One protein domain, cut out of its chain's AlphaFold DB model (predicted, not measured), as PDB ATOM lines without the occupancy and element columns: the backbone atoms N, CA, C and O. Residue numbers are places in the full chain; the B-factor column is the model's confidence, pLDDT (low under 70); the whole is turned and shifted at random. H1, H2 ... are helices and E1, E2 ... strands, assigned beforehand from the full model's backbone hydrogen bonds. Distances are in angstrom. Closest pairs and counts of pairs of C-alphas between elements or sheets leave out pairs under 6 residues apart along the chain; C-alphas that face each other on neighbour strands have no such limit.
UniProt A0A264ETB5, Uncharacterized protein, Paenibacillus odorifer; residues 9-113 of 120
ATOM      1  N   ASN A   9     -29.870 -34.526   0.436       58.41
ATOM      2  CA  ASN A   9     -28.994 -34.804  -0.693       58.41
ATOM      3  C   ASN A   9     -28.977 -33.607  -1.656       58.41
ATOM      4  O   ASN A   9     -29.944 -33.369  -2.384       58.41
ATOM      5  N   ILE A  10     -27.866 -32.868  -1.698       67.25
ATOM      6  CA  ILE A  10     -27.633 -31.861  -2.740       67.25
ATOM      7  C   ILE A  10     -27.036 -32.566  -3.950       67.25
ATOM      8  O   ILE A  10     -26.009 -33.231  -3.838       67.25
ATOM      9  N   ARG A  11     -27.657 -32.383  -5.118       70.44
ATOM     10  CA  ARG A  11     -27.153 -32.906  -6.390       70.44
ATOM     11  C   ARG A  11     -26.717 -31.771  -7.290       70.44
ATOM     12  O   ARG A  11     -27.482 -30.838  -7.531       70.44
ATOM     13  N   TRP A  12     -25.503 -31.869  -7.803       73.56
ATOM     14  CA  TRP A  12     -25.027 -31.023  -8.886       73.56
ATOM     15  C   TRP A  12     -25.042 -31.821 -10.175       73.56
ATOM     16  O   TRP A  12     -24.580 -32.960 -10.211       73.56
ATOM     17  N   PHE A  13     -25.584 -31.217 -11.228       77.56
ATOM     18  CA  PHE A  13     -25.608 -31.806 -12.555       77.56
ATOM     19  C   PHE A  13     -24.702 -31.010 -13.487       77.56
ATOM     20  O   PHE A  13     -24.863 -29.801 -13.652       77.56
ATOM     21  N   TYR A  14     -23.748 -31.705 -14.094       76.19
ATOM     22  CA  TYR A  14     -22.817 -31.165 -15.071       76.19
ATOM     23  C   TYR A  14     -23.228 -31.673 -16.452       76.19
ATOM     24  O   TYR A  14     -22.785 -32.730 -16.901       76.19
ATOM     25  N   GLU A  15     -24.091 -30.906 -17.121       75.25
ATOM     26  CA  GLU A  15     -24.694 -31.263 -18.416       75.25
ATOM     27  C   GLU A  15     -23.661 -31.648 -19.475       75.25
ATOM     28  O   GLU A  15     -23.830 -32.640 -20.182       75.25
ATOM     29  N   LYS A  16     -22.565 -30.885 -19.562       74.50
ATOM     30  CA  LYS A  16     -21.511 -31.095 -20.562       74.50
ATOM     31  C   LYS A  16     -20.857 -32.474 -20.452       74.50
ATOM     32  O   LYS A  16     -20.463 -33.038 -21.467       74.50
ATOM     33  N   ASP A  17     -20.752 -32.990 -19.233       73.19
ATOM     34  CA  ASP A  17     -20.042 -34.227 -18.923       73.19
ATOM     35  C   ASP A  17     -21.006 -35.380 -18.599       73.19
ATOM     36  O   ASP A  17     -20.560 -36.482 -18.282       73.19
ATOM     37  N   ASN A  18     -22.324 -35.140 -18.691       73.38
ATOM     38  CA  ASN A  18     -23.390 -36.057 -18.285       73.38
ATOM     39  C   ASN A  18     -23.120 -36.684 -16.902       73.38
ATOM     40  O   ASN A  18     -23.201 -37.899 -16.711       73.38
ATOM     41  N   LEU A  19     -22.735 -35.824 -15.957       75.44
ATOM     42  CA  LEU A  19     -22.274 -36.206 -14.632       75.44
ATOM     43  C   LEU A  19     -23.218 -35.666 -13.559       75.44
ATOM     44  O   LEU A  19     -23.556 -34.483 -13.561       75.44
ATOM     45  N   THR A  20     -23.587 -36.519 -12.607       75.31
ATOM     46  CA  THR A  20     -24.240 -36.085 -11.367       75.31
ATOM     47  C   THR A  20     -23.272 -36.276 -10.212       75.31
ATOM     48  O   THR A  20     -22.672 -37.334 -10.097       75.31
ATOM     49  N   ILE A  21     -23.119 -35.269  -9.356       71.88
ATOM     50  CA  ILE A  21     -22.385 -35.389  -8.094       71.88
ATOM     51  C   ILE A  21     -23.384 -35.185  -6.967       71.88
ATOM     52  O   ILE A  21     -24.042 -34.143  -6.900       71.88
ATOM     53  N   SER A  22     -23.507 -36.178  -6.095       71.19
ATOM     54  CA  SER A  22     -24.311 -36.097  -4.882       71.19
ATOM     55  C   SER A  22     -23.409 -35.823  -3.688       71.19
ATOM     56  O   SER A  22     -22.425 -36.531  -3.456       71.19
ATOM     57  N   PHE A  23     -23.771 -34.813  -2.909       66.00
ATOM     58  CA  PHE A  23     -23.058 -34.450  -1.696       66.00
ATOM     59  C   PHE A  23     -23.917 -34.653  -0.454       66.00
ATOM     60  O   PHE A  23     -25.127 -34.403  -0.482       66.00
ATOM     61  N   TYR A  24     -23.263 -35.022   0.648       61.41
ATOM     62  CA  TYR A  24     -23.914 -35.112   1.946       61.41
ATOM     63  C   TYR A  24     -23.984 -33.762   2.659       61.41
ATOM     64  O   TYR A  24     -23.063 -32.934   2.608       61.41
ATOM     65  N   ARG A  25     -25.071 -33.589   3.408       56.78
ATOM     66  CA  ARG A  25     -25.207 -32.594   4.467       56.78
ATOM     67  C   ARG A  25     -25.833 -33.249   5.689       56.78
ATOM     68  O   ARG A  25     -26.931 -33.783   5.585       56.78
ATOM     69  N   SER A  26     -25.185 -33.107   6.844       55.38
ATOM     70  CA  SER A  26     -25.781 -33.501   8.128       55.38
ATOM     71  C   SER A  26     -26.983 -32.636   8.502       55.38
ATOM     72  O   SER A  26     -27.892 -33.111   9.171       55.38
ATOM     73  N   GLU A  27     -27.000 -31.362   8.090       55.31
ATOM     74  CA  GLU A  27     -28.049 -30.386   8.417       55.31
ATOM     75  C   GLU A  27     -28.172 -29.330   7.296       55.31
ATOM     76  O   GLU A  27     -27.185 -29.029   6.617       55.31
ATOM     77  N   GLU A  28     -29.348 -28.698   7.127       54.41
ATOM     78  CA  GLU A  28     -29.598 -27.712   6.048       54.41
ATOM     79  C   GLU A  28     -28.595 -26.541   6.047       54.41
ATOM     80  O   GLU A  28     -28.261 -25.977   4.998       54.41
ATOM     81  N   THR A  29     -28.123 -26.170   7.238       53.03
ATOM     82  CA  THR A  29     -27.291 -24.990   7.495       53.03
ATOM     83  C   THR A  29     -25.795 -25.287   7.552       53.03
ATOM     84  O   THR A  29     -25.004 -24.346   7.640       53.03
ATOM     85  N   LYS A  30     -25.374 -26.560   7.518       53.03
ATOM     86  CA  LYS A  30     -23.953 -26.919   7.609       53.03
ATOM     87  C   LYS A  30     -23.264 -26.931   6.235       53.03
ATOM     88  O   LYS A  30     -23.913 -27.126   5.197       53.03
ATOM     89  N   PRO A  31     -21.940 -26.676   6.194       49.41
ATOM     90  CA  PRO A  31     -21.148 -26.872   4.989       49.41
ATOM     91  C   PRO A  31     -21.296 -28.306   4.484       49.41
ATOM     92  O   PRO A  31     -21.448 -29.238   5.270       49.41
ATOM     93  N   VAL A  32     -21.253 -28.462   3.167       54.91
ATOM     94  CA  VAL A  32     -21.210 -29.777   2.532       54.91
ATOM     95  C   VAL A  32     -19.968 -30.523   3.029       54.91
ATOM     96  O   VAL A  32     -18.863 -29.987   2.941       54.91
ATOM     97  N   GLY A  33     -20.150 -31.729   3.562       49.12
ATOM     98  CA  GLY A  33     -19.071 -32.557   4.092       49.12
ATOM     99  C   GLY A  33     -19.213 -33.966   3.549       49.12
ATOM    100  O   GLY A  33     -20.080 -34.692   4.007       49.12
ATOM    101  N   GLY A  34     -18.387 -34.333   2.567       53.50
ATOM    102  CA  GLY A  34     -18.350 -35.673   1.975       53.50
ATOM    103  C   GLY A  34     -19.095 -35.800   0.639       53.50
ATOM    104  O   GLY A  34     -20.282 -35.492   0.522       53.50
ATOM    105  N   GLU A  35     -18.370 -36.262  -0.380       55.12
ATOM    106  CA  GLU A  35     -18.911 -36.725  -1.664       55.12
ATOM    107  C   GLU A  35     -19.512 -38.119  -1.448       55.12
ATOM    108  O   GLU A  35     -18.833 -38.999  -0.923       55.12
ATOM    109  N   VAL A  36     -20.783 -38.327  -1.792       64.44
ATOM    110  CA  VAL A  36     -21.472 -39.600  -1.501       64.44
ATOM    111  C   VAL A  36     -21.502 -40.499  -2.722       64.44
ATOM    112  O   VAL A  36     -21.294 -41.703  -2.592       64.44
ATOM    113  N   ASP A  37     -21.758 -39.924  -3.893       64.94
ATOM    114  CA  ASP A  37     -22.005 -40.703  -5.097       64.94
ATOM    115  C   ASP A  37     -21.814 -39.860  -6.366       64.94
ATOM    116  O   ASP A  37     -22.353 -38.754  -6.487       64.94
ATOM    117  N   ILE A  38     -21.032 -40.391  -7.303       68.00
ATOM    118  CA  ILE A  38     -20.734 -39.810  -8.611       68.00
ATOM    119  C   ILE A  38     -21.068 -40.860  -9.682       68.00
ATOM    120  O   ILE A  38     -20.167 -41.568 -10.148       68.00
ATOM    121  N   PRO A  39     -22.346 -40.991 -10.083       68.81
ATOM    122  CA  PRO A  39     -22.728 -41.872 -11.174       68.81
ATOM    123  C   PRO A  39     -22.420 -41.223 -12.529       68.81
ATOM    124  O   PRO A  39     -22.818 -40.088 -12.822       68.81
ATOM    125  N   ILE A  40     -21.743 -41.980 -13.388       72.06
ATOM    126  CA  ILE A  40     -21.378 -41.608 -14.753       72.06
ATOM    127  C   ILE A  40     -22.029 -42.611 -15.708       72.06
ATOM    128  O   ILE A  40     -21.648 -43.779 -15.758       72.06
ATOM    129  N   SER A  41     -22.997 -42.143 -16.501       70.25
ATOM    130  CA  SER A  41     -23.770 -42.979 -17.432       70.25
ATOM    131  C   SER A  41     -23.334 -42.817 -18.895       70.25
ATOM    132  O   SER A  41     -22.520 -41.956 -19.231       70.25
ATOM    133  N   SER A  42     -23.906 -43.647 -19.772       69.44
ATOM    134  CA  SER A  42     -23.455 -43.963 -21.138       69.44
ATOM    135  C   SER A  42     -23.204 -42.801 -22.117       69.44
ATOM    136  O   SER A  42     -22.591 -43.023 -23.161       69.44
ATOM    137  N   LEU A  43     -23.635 -41.572 -21.817       74.31
ATOM    138  CA  LEU A  43     -23.356 -40.386 -22.642       74.31
ATOM    139  C   LEU A  43     -22.130 -39.584 -22.177       74.31
ATOM    140  O   LEU A  43     -21.782 -38.585 -22.803       74.31
ATOM    141  N   SER A  44     -21.476 -39.991 -21.090       77.38
ATOM    142  CA  SER A  44     -20.323 -39.271 -20.557       77.38
ATOM    143  C   SER A  44     -19.038 -39.581 -21.322       77.38
ATOM    144  O   SER A  44     -18.737 -40.732 -21.639       77.38
ATOM    145  N   SER A  45     -18.233 -38.543 -21.554       83.88
ATOM    146  CA  SER A  45     -16.861 -38.667 -22.052       83.88
ATOM    147  C   SER A  45     -15.810 -38.735 -20.940       83.88
ATOM    148  O   SER A  45     -14.616 -38.760 -21.244       83.88
ATOM    149  N   LEU A  46     -16.225 -38.718 -19.668       84.75
ATOM    150  CA  LEU A  46     -15.305 -38.759 -18.537       84.75
ATOM    151  C   LEU A  46     -14.551 -40.085 -18.486       84.75
ATOM    152  O   LEU A  46     -15.064 -41.153 -18.834       84.75
ATOM    153  N   ARG A  47     -13.305 -39.993 -18.031       88.75
ATOM    154  CA  ARG A  47     -12.415 -41.129 -17.834       88.75
ATOM    155  C   ARG A  47     -11.661 -40.968 -16.526       88.75
ATOM    156  O   ARG A  47     -11.406 -39.846 -16.092       88.75
ATOM    157  N   THR A  48     -11.280 -42.088 -15.930       89.19
ATOM    158  CA  THR A  48     -10.322 -42.120 -14.827       89.19
ATOM    159  C   THR A  48      -8.951 -41.622 -15.293       89.19
ATOM    160  O   THR A  48      -8.658 -41.562 -16.490       89.19
ATOM    161  N   ASP A  49      -8.074 -41.321 -14.342       89.25
ATOM    162  CA  ASP A  49      -6.649 -41.052 -14.581       89.25
ATOM    163  C   ASP A  49      -5.937 -42.217 -15.297       89.25
ATOM    164  O   ASP A  49      -5.010 -42.012 -16.080       89.25
ATOM    165  N   LYS A  50      -6.438 -43.438 -15.096       90.56
ATOM    166  CA  LYS A  50      -6.029 -44.663 -15.793       90.56
ATOM    167  C   LYS A  50      -6.723 -44.870 -17.155       90.56
ATOM    168  O   LYS A  50      -6.636 -45.951 -17.733       90.56
ATOM    169  N   ASN A  51      -7.388 -43.841 -17.687       93.56
ATOM    170  CA  ASN A  51      -8.048 -43.807 -18.999       93.56
ATOM    171  C   ASN A  51      -9.214 -44.808 -19.174       93.56
ATOM    172  O   ASN A  51      -9.575 -45.163 -20.301       93.56
ATOM    173  N   ILE A  52      -9.845 -45.239 -18.080       94.88
ATOM    174  CA  ILE A  52     -11.038 -46.096 -18.112       94.88
ATOM    175  C   ILE A  52     -12.290 -45.229 -18.060       94.88
ATOM    176  O   ILE A  52     -12.384 -44.318 -17.246       94.88
ATOM    177  N   GLY A  53     -13.259 -45.507 -18.923       92.62
ATOM    178  CA  GLY A  53     -14.548 -44.824 -18.926       92.62
ATOM    179  C   GLY A  53     -15.584 -45.635 -19.687       92.62
ATOM    180  O   GLY A  53     -15.351 -46.802 -20.010       92.62
ATOM    181  N   ILE A  54     -16.709 -45.004 -20.011       93.31
ATOM    182  CA  ILE A  54     -17.760 -45.622 -20.824       93.31
ATOM    183  C   ILE A  54     -17.175 -46.164 -22.140       93.31
ATOM    184  O   ILE A  54     -16.382 -45.502 -22.820       93.31
ATOM    185  N   GLY A  55     -17.547 -47.396 -22.491       93.44
ATOM    186  CA  GLY A  55     -17.106 -48.094 -23.701       93.44
ATOM    187  C   GLY A  55     -15.725 -48.764 -23.625       93.44
ATOM    188  O   GLY A  55     -15.355 -49.479 -24.567       93.44
ATOM    189  N   SER A  56     -14.972 -48.582 -22.533       95.38
ATOM    190  CA  SER A  56     -13.784 -49.402 -22.244       95.38
ATOM    191  C   SER A  56     -14.172 -50.881 -22.105       95.38
ATOM    192  O   SER A  56     -15.288 -51.192 -21.690       95.38
ATOM    193  N   SER A  57     -13.273 -51.788 -22.487       94.94
ATOM    194  CA  SER A  57     -13.497 -53.239 -22.404       94.94
ATOM    195  C   SER A  57     -13.105 -53.830 -21.050       94.94
ATOM    196  O   SER A  57     -12.368 -53.207 -20.279       94.94
ATOM    197  N   GLU A  58     -13.530 -55.070 -20.786       92.88
ATOM    198  CA  GLU A  58     -13.078 -55.844 -19.620       92.88
ATOM    199  C   GLU A  58     -11.543 -55.955 -19.608       92.88
ATOM    200  O   GLU A  58     -10.890 -55.786 -18.577       92.88
ATOM    201  N   LYS A  59     -10.949 -56.154 -20.789       94.81
ATOM    202  CA  LYS A  59      -9.496 -56.220 -20.966       94.81
ATOM    203  C   LYS A  59      -8.798 -54.907 -20.605       94.81
ATOM    204  O   LYS A  59      -7.726 -54.954 -20.003       94.81
ATOM    205  N   ASP A  60      -9.375 -53.763 -20.968       96.50
ATOM    206  CA  ASP A  60      -8.795 -52.454 -20.645       96.50
ATOM    207  C   ASP A  60      -8.763 -52.237 -19.128       96.50
ATOM    208  O   ASP A  60      -7.747 -51.789 -18.598       96.50
ATOM    209  N   ILE A  61      -9.836 -52.626 -18.425       94.12
ATOM    210  CA  ILE A  61      -9.902 -52.557 -16.958       94.12
ATOM    211  C   ILE A  61      -8.808 -53.423 -16.337       94.12
ATOM    212  O   ILE A  61      -8.032 -52.919 -15.535       94.12
ATOM    213  N   ILE A  62      -8.700 -54.697 -16.727       93.94
ATOM    214  CA  ILE A  62      -7.703 -55.622 -16.163       93.94
ATOM    215  C   ILE A  62      -6.272 -55.127 -16.423       93.94
ATOM    216  O   ILE A  62      -5.402 -55.256 -15.564       93.94
ATOM    217  N   ALA A  63      -6.015 -54.559 -17.604       96.00
ATOM    218  CA  ALA A  63      -4.694 -54.052 -17.962       96.00
ATOM    219  C   ALA A  63      -4.315 -52.787 -17.178       96.00
ATOM    220  O   ALA A  63      -3.168 -52.647 -16.756       96.00
ATOM    221  N   ALA A  64      -5.259 -51.863 -16.993       95.31
ATOM    222  CA  ALA A  64      -5.016 -50.609 -16.290       95.31
ATOM    223  C   ALA A  64      -5.091 -50.763 -14.760       95.31
ATOM    224  O   ALA A  64      -4.439 -50.026 -14.014       95.31
ATOM    225  N   ILE A  65      -5.902 -51.709 -14.288       93.06
ATOM    226  CA  ILE A  65      -6.282 -51.875 -12.888       93.06
ATOM    227  C   ILE A  65      -6.255 -53.364 -12.489       93.06
ATOM    228  O   ILE A  65      -7.300 -53.959 -12.213       93.06
ATOM    229  N   PRO A  66      -5.072 -53.999 -12.465       91.19
ATOM    230  CA  PRO A  66      -4.943 -55.430 -12.179       91.19
ATOM    231  C   PRO A  66      -5.416 -55.831 -10.771       91.19
ATOM    232  O   PRO A  66      -5.746 -56.991 -10.541       91.19
ATOM    233  N   GLU A  67      -5.454 -54.888  -9.833       89.88
ATOM    234  CA  GLU A  67      -5.930 -55.061  -8.462       89.88
ATOM    235  C   GLU A  67      -7.464 -55.015  -8.312       89.88
ATOM    236  O   GLU A  67      -7.976 -55.216  -7.208       89.88
ATOM    237  N   ALA A  68      -8.208 -54.746  -9.391       90.94
ATOM    238  CA  ALA A  68      -9.663 -54.671  -9.344       90.94
ATOM    239  C   ALA A  68     -10.283 -56.024  -8.964       90.94
ATOM    240  O   ALA A  68      -9.990 -57.067  -9.554       90.94
ATOM    241  N   SER A  69     -11.200 -55.994  -8.001       91.50
ATOM    242  CA  SER A  69     -12.048 -57.140  -7.682       91.50
ATOM    243  C   SER A  69     -13.117 -57.319  -8.757       91.50
ATOM    244  O   SER A  69     -13.545 -56.350  -9.383       91.50
ATOM    245  N   ARG A  70     -13.555 -58.562  -8.970       91.56
ATOM    246  CA  ARG A  70     -14.498 -58.937 -10.030       91.56
ATOM    247  C   ARG A  70     -15.613 -59.811  -9.474       91.56
ATOM    248  O   ARG A  70     -15.343 -60.770  -8.754       91.56
ATOM    249  N   SER A  71     -16.859 -59.539  -9.856       88.50
ATOM    250  CA  SER A  71     -17.987 -60.392  -9.478       88.50
ATOM    251  C   SER A  71     -17.985 -61.707 -10.256       88.50
ATOM    252  O   SER A  71     -17.525 -61.803 -11.398       88.50
ATOM    253  N   GLU A  72     -18.606 -62.728  -9.676       83.06
ATOM    254  CA  GLU A  72     -19.048 -63.891 -10.442       83.06
ATOM    255  C   GLU A  72     -20.135 -63.476 -11.451       83.06
ATOM    256  O   GLU A  72     -20.934 -62.571 -11.187       83.06
ATOM    257  N   LYS A  73     -20.179 -64.128 -12.622       75.38
ATOM    258  CA  LYS A  73     -21.226 -63.899 -13.632       75.38
ATOM    259  C   LYS A  73     -22.543 -64.500 -13.130       75.38
ATOM    260  O   LYS A  73     -22.803 -65.678 -13.354       75.38
ATOM    261  N   LYS A  74     -23.355 -63.714 -12.418       60.59
ATOM    262  CA  LYS A  74     -24.691 -64.140 -11.948       60.59
ATOM    263  C   LYS A  74     -25.787 -63.929 -12.995       60.59
ATOM    264  O   LYS A  74     -26.775 -64.655 -12.997       60.59
ATOM    265  N   VAL A  75     -25.598 -62.956 -13.885       71.06
ATOM    266  CA  VAL A  75     -26.470 -62.660 -15.030       71.06
ATOM    267  C   VAL A  75     -25.647 -62.858 -16.296       71.06
ATOM    268  O   VAL A  75     -24.457 -62.533 -16.315       71.06
ATOM    269  N   VAL A  76     -26.261 -63.424 -17.337       70.44
ATOM    270  CA  VAL A  76     -25.609 -63.597 -18.640       70.44
ATOM    271  C   VAL A  76     -25.147 -62.218 -19.122       70.44
ATOM    272  O   VAL A  76     -25.942 -61.287 -19.216       70.44
ATOM    273  N   ASP A  77     -23.839 -62.097 -19.331       79.56
ATOM    274  CA  ASP A  77     -23.142 -60.934 -19.891       79.56
ATOM    275  C   ASP A  77     -23.080 -59.644 -19.061       79.56
ATOM    276  O   ASP A  77     -22.702 -58.617 -19.615       79.56
ATOM    277  N   VAL A  78     -23.329 -59.691 -17.743       86.31
ATOM    278  CA  VAL A  78     -23.023 -58.567 -16.828       86.31
ATOM    279  C   VAL A  78     -21.963 -58.967 -15.800       86.31
ATOM    280  O   VAL A  78     -22.090 -59.987 -15.114       86.31
ATOM    281  N   VAL A  79     -20.918 -58.151 -15.678       90.50
ATOM    282  CA  VAL A  79     -19.825 -58.304 -14.710       90.50
ATOM    283  C   VAL A  79     -19.583 -56.968 -14.021       90.50
ATOM    284  O   VAL A  79     -19.482 -55.941 -14.685       90.50
ATOM    285  N   ASN A  80     -19.442 -56.989 -12.698       90.06
ATOM    286  CA  ASN A  80     -19.016 -55.819 -11.943       90.06
ATOM    287  C   ASN A  80     -17.529 -55.923 -11.622       90.06
ATOM    288  O   ASN A  80     -17.060 -56.973 -11.172       90.06
ATOM    289  N   TYR A  81     -16.824 -54.818 -11.823       92.19
ATOM    290  CA  TYR A  81     -15.467 -54.600 -11.342       92.19
ATOM    291  C   TYR A  81     -15.486 -53.522 -10.277       92.19
ATOM    292  O   TYR A  81     -16.204 -52.541 -10.441       92.19
ATOM    293  N   TRP A  82     -14.706 -53.667  -9.210       91.12
ATOM    294  CA  TRP A  82     -14.591 -52.605  -8.216       91.12
ATOM    295  C   TRP A  82     -13.213 -52.522  -7.577       91.12
ATOM    296  O   TRP A  82     -12.474 -53.504  -7.470       91.12
ATOM    297  N   LEU A  83     -12.897 -51.315  -7.129       90.06
ATOM    298  CA  LEU A  83     -11.756 -50.995  -6.295       90.06
ATOM    299  C   LEU A  83     -12.258 -50.364  -5.022       90.06
ATOM    300  O   LEU A  83     -13.108 -49.482  -5.059       90.06
ATOM    301  N   ASN A  84     -11.669 -50.778  -3.914       86.06
ATOM    302  CA  ASN A  84     -11.960 -50.200  -2.623       86.06
ATOM    303  C   ASN A  84     -10.778 -49.353  -2.160       86.06
ATOM    304  O   ASN A  84      -9.619 -49.739  -2.320       86.06
ATOM    305  N   GLY A  85     -11.093 -48.206  -1.571       82.56
ATOM    306  CA  GLY A  85     -10.148 -47.381  -0.847       82.56
ATOM    307  C   GLY A  85      -9.660 -48.064   0.428       82.56
ATOM    308  O   GLY A  85     -10.003 -49.201   0.747       82.56
ATOM    309  N   THR A  86      -8.813 -47.360   1.168       80.75
ATOM    310  CA  THR A  86      -8.119 -47.924   2.333       80.75
ATOM    311  C   THR A  86      -8.825 -47.661   3.655       80.75
ATOM    312  O   THR A  86      -8.431 -48.244   4.665       80.75
ATOM    313  N   LYS A  87      -9.819 -46.762   3.692       77.62
ATOM    314  CA  LYS A  87     -10.554 -46.477   4.926       77.62
ATOM    315  C   LYS A  87     -11.602 -47.575   5.114       77.62
ATOM    316  O   LYS A  87     -12.337 -47.868   4.179       77.62
ATOM    317  N   LEU A  88     -11.596 -48.210   6.284       75.19
ATOM    318  CA  LEU A  88     -12.542 -49.249   6.684       75.19
ATOM    319  C   LEU A  88     -13.438 -48.673   7.773       75.19
ATOM    320  O   LEU A  88     -12.924 -48.250   8.808       75.19
ATOM    321  N   ASP A  89     -14.741 -48.692   7.541       69.56
ATOM    322  CA  ASP A  89     -15.742 -48.212   8.485       69.56
ATOM    323  C   ASP A  89     -16.972 -49.119   8.445       69.56
ATOM    324  O   ASP A  89     -17.351 -49.600   7.380       69.56
ATOM    325  N   GLU A  90     -17.511 -49.461   9.613       70.94
ATOM    326  CA  GLU A  90     -18.599 -50.445   9.781       70.94
ATOM    327  C   GLU A  90     -18.441 -51.767   8.984       70.94
ATOM    328  O   GLU A  90     -19.408 -52.451   8.654       70.94
ATOM    329  N   GLY A  91     -17.200 -52.172   8.683       69.62
ATOM    330  CA  GLY A  91     -16.904 -53.377   7.898       69.62
ATOM    331  C   GLY A  91     -16.880 -53.182   6.375       69.62
ATOM    332  O   GLY A  91     -16.668 -54.157   5.651       69.62
ATOM    333  N   PHE A  92     -17.018 -51.948   5.885       69.75
ATOM    334  CA  PHE A  92     -16.968 -51.585   4.470       69.75
ATOM    335  C   PHE A  92     -15.776 -50.676   4.156       69.75
ATOM    336  O   PHE A  92     -15.438 -49.763   4.907       69.75
ATOM    337  N   TYR A  93     -15.111 -50.944   3.031       76.56
ATOM    338  CA  TYR A  93     -13.998 -50.120   2.568       76.56
ATOM    339  C   TYR A  93     -14.479 -49.010   1.634       76.56
ATOM    340  O   TYR A  93     -15.296 -49.268   0.750       76.56
ATOM    341  N   HIS A  94     -13.920 -47.808   1.775       74.94
ATOM    342  CA  HIS A  94     -14.347 -46.634   1.020       74.94
ATOM    343  C   HIS A  94     -13.196 -45.635   0.724       74.94
ATOM    344  O   HIS A  94     -12.155 -45.668   1.401       74.94
ATOM    345  N   PRO A  95     -13.349 -44.748  -0.286       78.06
ATOM    346  CA  PRO A  95     -14.392 -44.778  -1.321       78.06
ATOM    347  C   PRO A  95     -14.280 -46.038  -2.187       78.06
ATOM    348  O   PRO A  95     -13.206 -46.624  -2.295       78.06
ATOM    349  N   SER A  96     -15.378 -46.464  -2.798       83.81
ATOM    350  CA  SER A  96     -15.405 -47.548  -3.774       83.81
ATOM    351  C   SER A  96     -15.617 -46.984  -5.174       83.81
ATOM    352  O   SER A  96     -16.471 -46.125  -5.381       83.81
ATOM    353  N   LEU A  97     -14.826 -47.462  -6.129       88.44
ATOM    354  CA  LEU A  97     -14.991 -47.185  -7.550       88.44
ATOM    355  C   LEU A  97     -15.467 -48.458  -8.236       88.44
ATOM    356  O   LEU A  97     -14.720 -49.437  -8.265       88.44
ATOM    357  N   ALA A  98     -16.663 -48.440  -8.812       89.88
ATOM    358  CA  ALA A  98     -17.262 -49.578  -9.490       89.88
ATOM    359  C   ALA A  98     -17.467 -49.318 -10.989       89.88
ATOM    360  O   ALA A  98     -17.786 -48.210 -11.416       89.88
ATOM    361  N   PHE A  99     -17.310 -50.372 -11.788       92.62
ATOM    362  CA  PHE A  99     -17.594 -50.405 -13.217       92.62
ATOM    363  C   PHE A  99     -18.600 -51.520 -13.493       92.62
ATOM    364  O   PHE A  99     -18.352 -52.682 -13.153       92.62
ATOM    365  N   VAL A 100     -19.695 -51.182 -14.166       92.25
ATOM    366  CA  VAL A 100     -20.640 -52.171 -14.693       92.25
ATOM    367  C   VAL A 100     -20.259 -52.457 -16.137       92.25
ATOM    368  O   VAL A 100     -20.350 -51.578 -16.997       92.25
ATOM    369  N   VAL A 101     -19.831 -53.689 -16.397       92.81
ATOM    370  CA  VAL A 101     -19.471 -54.168 -17.730       92.81
ATOM    371  C   VAL A 101     -20.595 -55.046 -18.255       92.81
ATOM    372  O   VAL A 101     -20.895 -56.086 -17.666       92.81
ATOM    373  N   LYS A 102     -21.184 -54.649 -19.378       91.69
ATOM    374  CA  LYS A 102     -22.179 -55.426 -20.111       91.69
ATOM    375  C   LYS A 102     -21.686 -55.668 -21.529       91.69
ATOM    376  O   LYS A 102     -21.177 -54.745 -22.154       91.69
ATOM    377  N   GLU A 103     -21.786 -56.903 -22.021       91.38
ATOM    378  CA  GLU A 103     -21.356 -57.251 -23.392       91.38
ATOM    379  C   GLU A 103     -19.909 -56.781 -23.714       91.38
ATOM    380  O   GLU A 103     -19.625 -56.276 -24.796       91.38
ATOM    381  N   ASP A 104     -18.982 -56.928 -22.753       92.06
ATOM    382  CA  ASP A 104     -17.576 -56.466 -22.832       92.06
ATOM    383  C   ASP A 104     -17.399 -54.936 -22.965       92.06
ATOM    384  O   ASP A 104     -16.394 -54.439 -23.479       92.06
ATOM    385  N   LYS A 105     -18.373 -54.150 -22.492       94.50
ATOM    386  CA  LYS A 105     -18.303 -52.687 -22.468       94.50
ATOM    387  C   LYS A 105     -18.725 -52.114 -21.128       94.50
ATOM    388  O   LYS A 105     -19.746 -52.500 -20.571       94.50
ATOM    389  N   VAL A 106     -17.951 -51.158 -20.619       93.62
ATOM    390  CA  VAL A 106     -18.357 -50.336 -19.474       93.62
ATOM    391  C   VAL A 106     -19.564 -49.494 -19.879       93.62
ATOM    392  O   VAL A 106     -19.455 -48.647 -20.767       93.62
ATOM    393  N   GLU A 107     -20.697 -49.712 -19.219       91.69
ATOM    394  CA  GLU A 107     -21.929 -48.934 -19.420       91.69
ATOM    395  C   GLU A 107     -22.192 -47.940 -18.289       91.69
ATOM    396  O   GLU A 107     -22.896 -46.949 -18.490       91.69
ATOM    397  N   ASN A 108     -21.631 -48.205 -17.109       89.25
ATOM    398  CA  ASN A 108     -21.779 -47.357 -15.936       89.25
ATOM    399  C   ASN A 108     -20.500 -47.372 -15.098       89.25
ATOM    400  O   ASN A 108     -19.799 -48.389 -15.031       89.25
ATOM    401  N   LEU A 109     -20.224 -46.243 -14.459       89.94
ATOM    402  CA  LEU A 109     -19.073 -46.024 -13.597       89.94
ATOM    403  C   LEU A 109     -19.547 -45.219 -12.388       89.94
ATOM    404  O   LEU A 109     -20.229 -44.210 -12.549       89.94
ATOM    405  N   GLU A 110     -19.227 -45.683 -11.190       86.50
ATOM    406  CA  GLU A 110     -19.752 -45.123  -9.945       86.50
ATOM    407  C   GLU A 110     -18.607 -44.967  -8.947       86.50
ATOM    408  O   GLU A 110     -17.937 -45.945  -8.618       86.50
ATOM    409  N   LEU A 111     -18.360 -43.740  -8.487       84.69
ATOM    410  CA  LEU A 111     -17.512 -43.485  -7.323       84.69
ATOM    411  C   LEU A 111     -18.421 -43.168  -6.140       84.69
ATOM    412  O   LEU A 111     -19.122 -42.161  -6.161       84.69
ATOM    413  N   THR A 112     -18.385 -44.000  -5.108       77.25
ATOM    414  CA  THR A 112     -19.285 -43.883  -3.962       77.25
ATOM    415  C   THR A 112     -18.551 -44.088  -2.645       77.25
ATOM    416  O   THR A 112     -17.571 -44.823  -2.564       77.25
ATOM    417  N   ASN A 113     -19.039 -43.455  -1.583       71.81
ATOM    418  CA  ASN A 113     -18.622 -43.741  -0.210       71.81
ATOM    419  C   ASN A 113     -19.607 -44.662   0.537       71.81
ATOM    420  O   ASN A 113     -19.479 -44.770   1.747       71.81
TER     421      ASN A 113
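What this domain is: This is residues 9 to 113 of the 120 residues of an uncharacterized protein of Paenibacillus odorifer (UniProt A0A264ETB5). One twisted sheet of six antiparallel strands makes a wall, with the short helix H1 and the link of residues 42 to 57 over one face of its E6, E5 and E4 half and no named helix over the other face. The hairpin of E4 and E5 bends sharply near its tip, and the E2 to E3 link makes a long loop at the far side of the sheet. The printed part has 105 residues with six named strands and one named helix, in the order E1 E2 E3 H1 E4 E5 E6; the sheet's order is E1, E2, E3, E6, E5, E4, and the class is mostly strand. The whole is compact, with a radius of gyration of the C-alphas of 14.9 A and spans of 45 by 36 by 27 A.

Where its parts are: E4, the longest strand, is residues 78 to 89 and measures 28.3 A from first to last C-alpha; it bends by 91 degrees at residue 86. E5, residues 92 to 102, measures 25.4 A and bends by 86 degrees at residue 95. E6 is residues 105 to 112, 20.5 A, ending at C-alpha 112 (-19.285, -43.883, -3.962). E3 is residues 35 to 41, 17.6 A; E2 is residues 19 to 23, 13.1 A; E1 is residues 10 to 14, 13.3 A, from C-alpha 10 (-27.633, -31.861, -2.740). H1 is residues 58 to 64, 10.2 A, from C-alpha 58 (-13.078, -55.844, -19.620).

How they stand to each other: E1, E2, E3 and E4, E5, E6 are two meanders, each strand the antiparallel neighbour of the one before. E3 and E6, one from each meander, are antiparallel neighbours, with N 38 and O 111 2.8 A apart, within hydrogen-bond range. From E6 the sheet runs to E5, N 96 to O 112 at 2.7 A, and on to the edge strand E4, N 85 to O 95 at 2.7 A. From E3 it runs to E2, N 22 to O 37 at 2.8 A, and to the edge strand E1, N 12 to O 21 at 2.8 A. Residues 69 to 70 pair antiparallel with residues 81 to 82 of E4. H1 is on the sheet at a height of 9.7 A, over E5, and only just slantwise to the strands, at 33 degrees to E5 on the local plane. Its closest C-alphas to E6 are those of Glu 58 and Lys 105, 6.7 A. In H1 every O i to N i+4 pair is within hydrogen-bond range.

The domain as a whole: The two C-alphas farthest apart, those of Thr 29 and Val 76, are 46.7 A apart. The printed part has no cut. The links E2 to E3, E3 to H1 and H1 to E4 are long. The mean pLDDT of the printed part is 79.3, and 24 residues are under 70, among them residues 23 to 39.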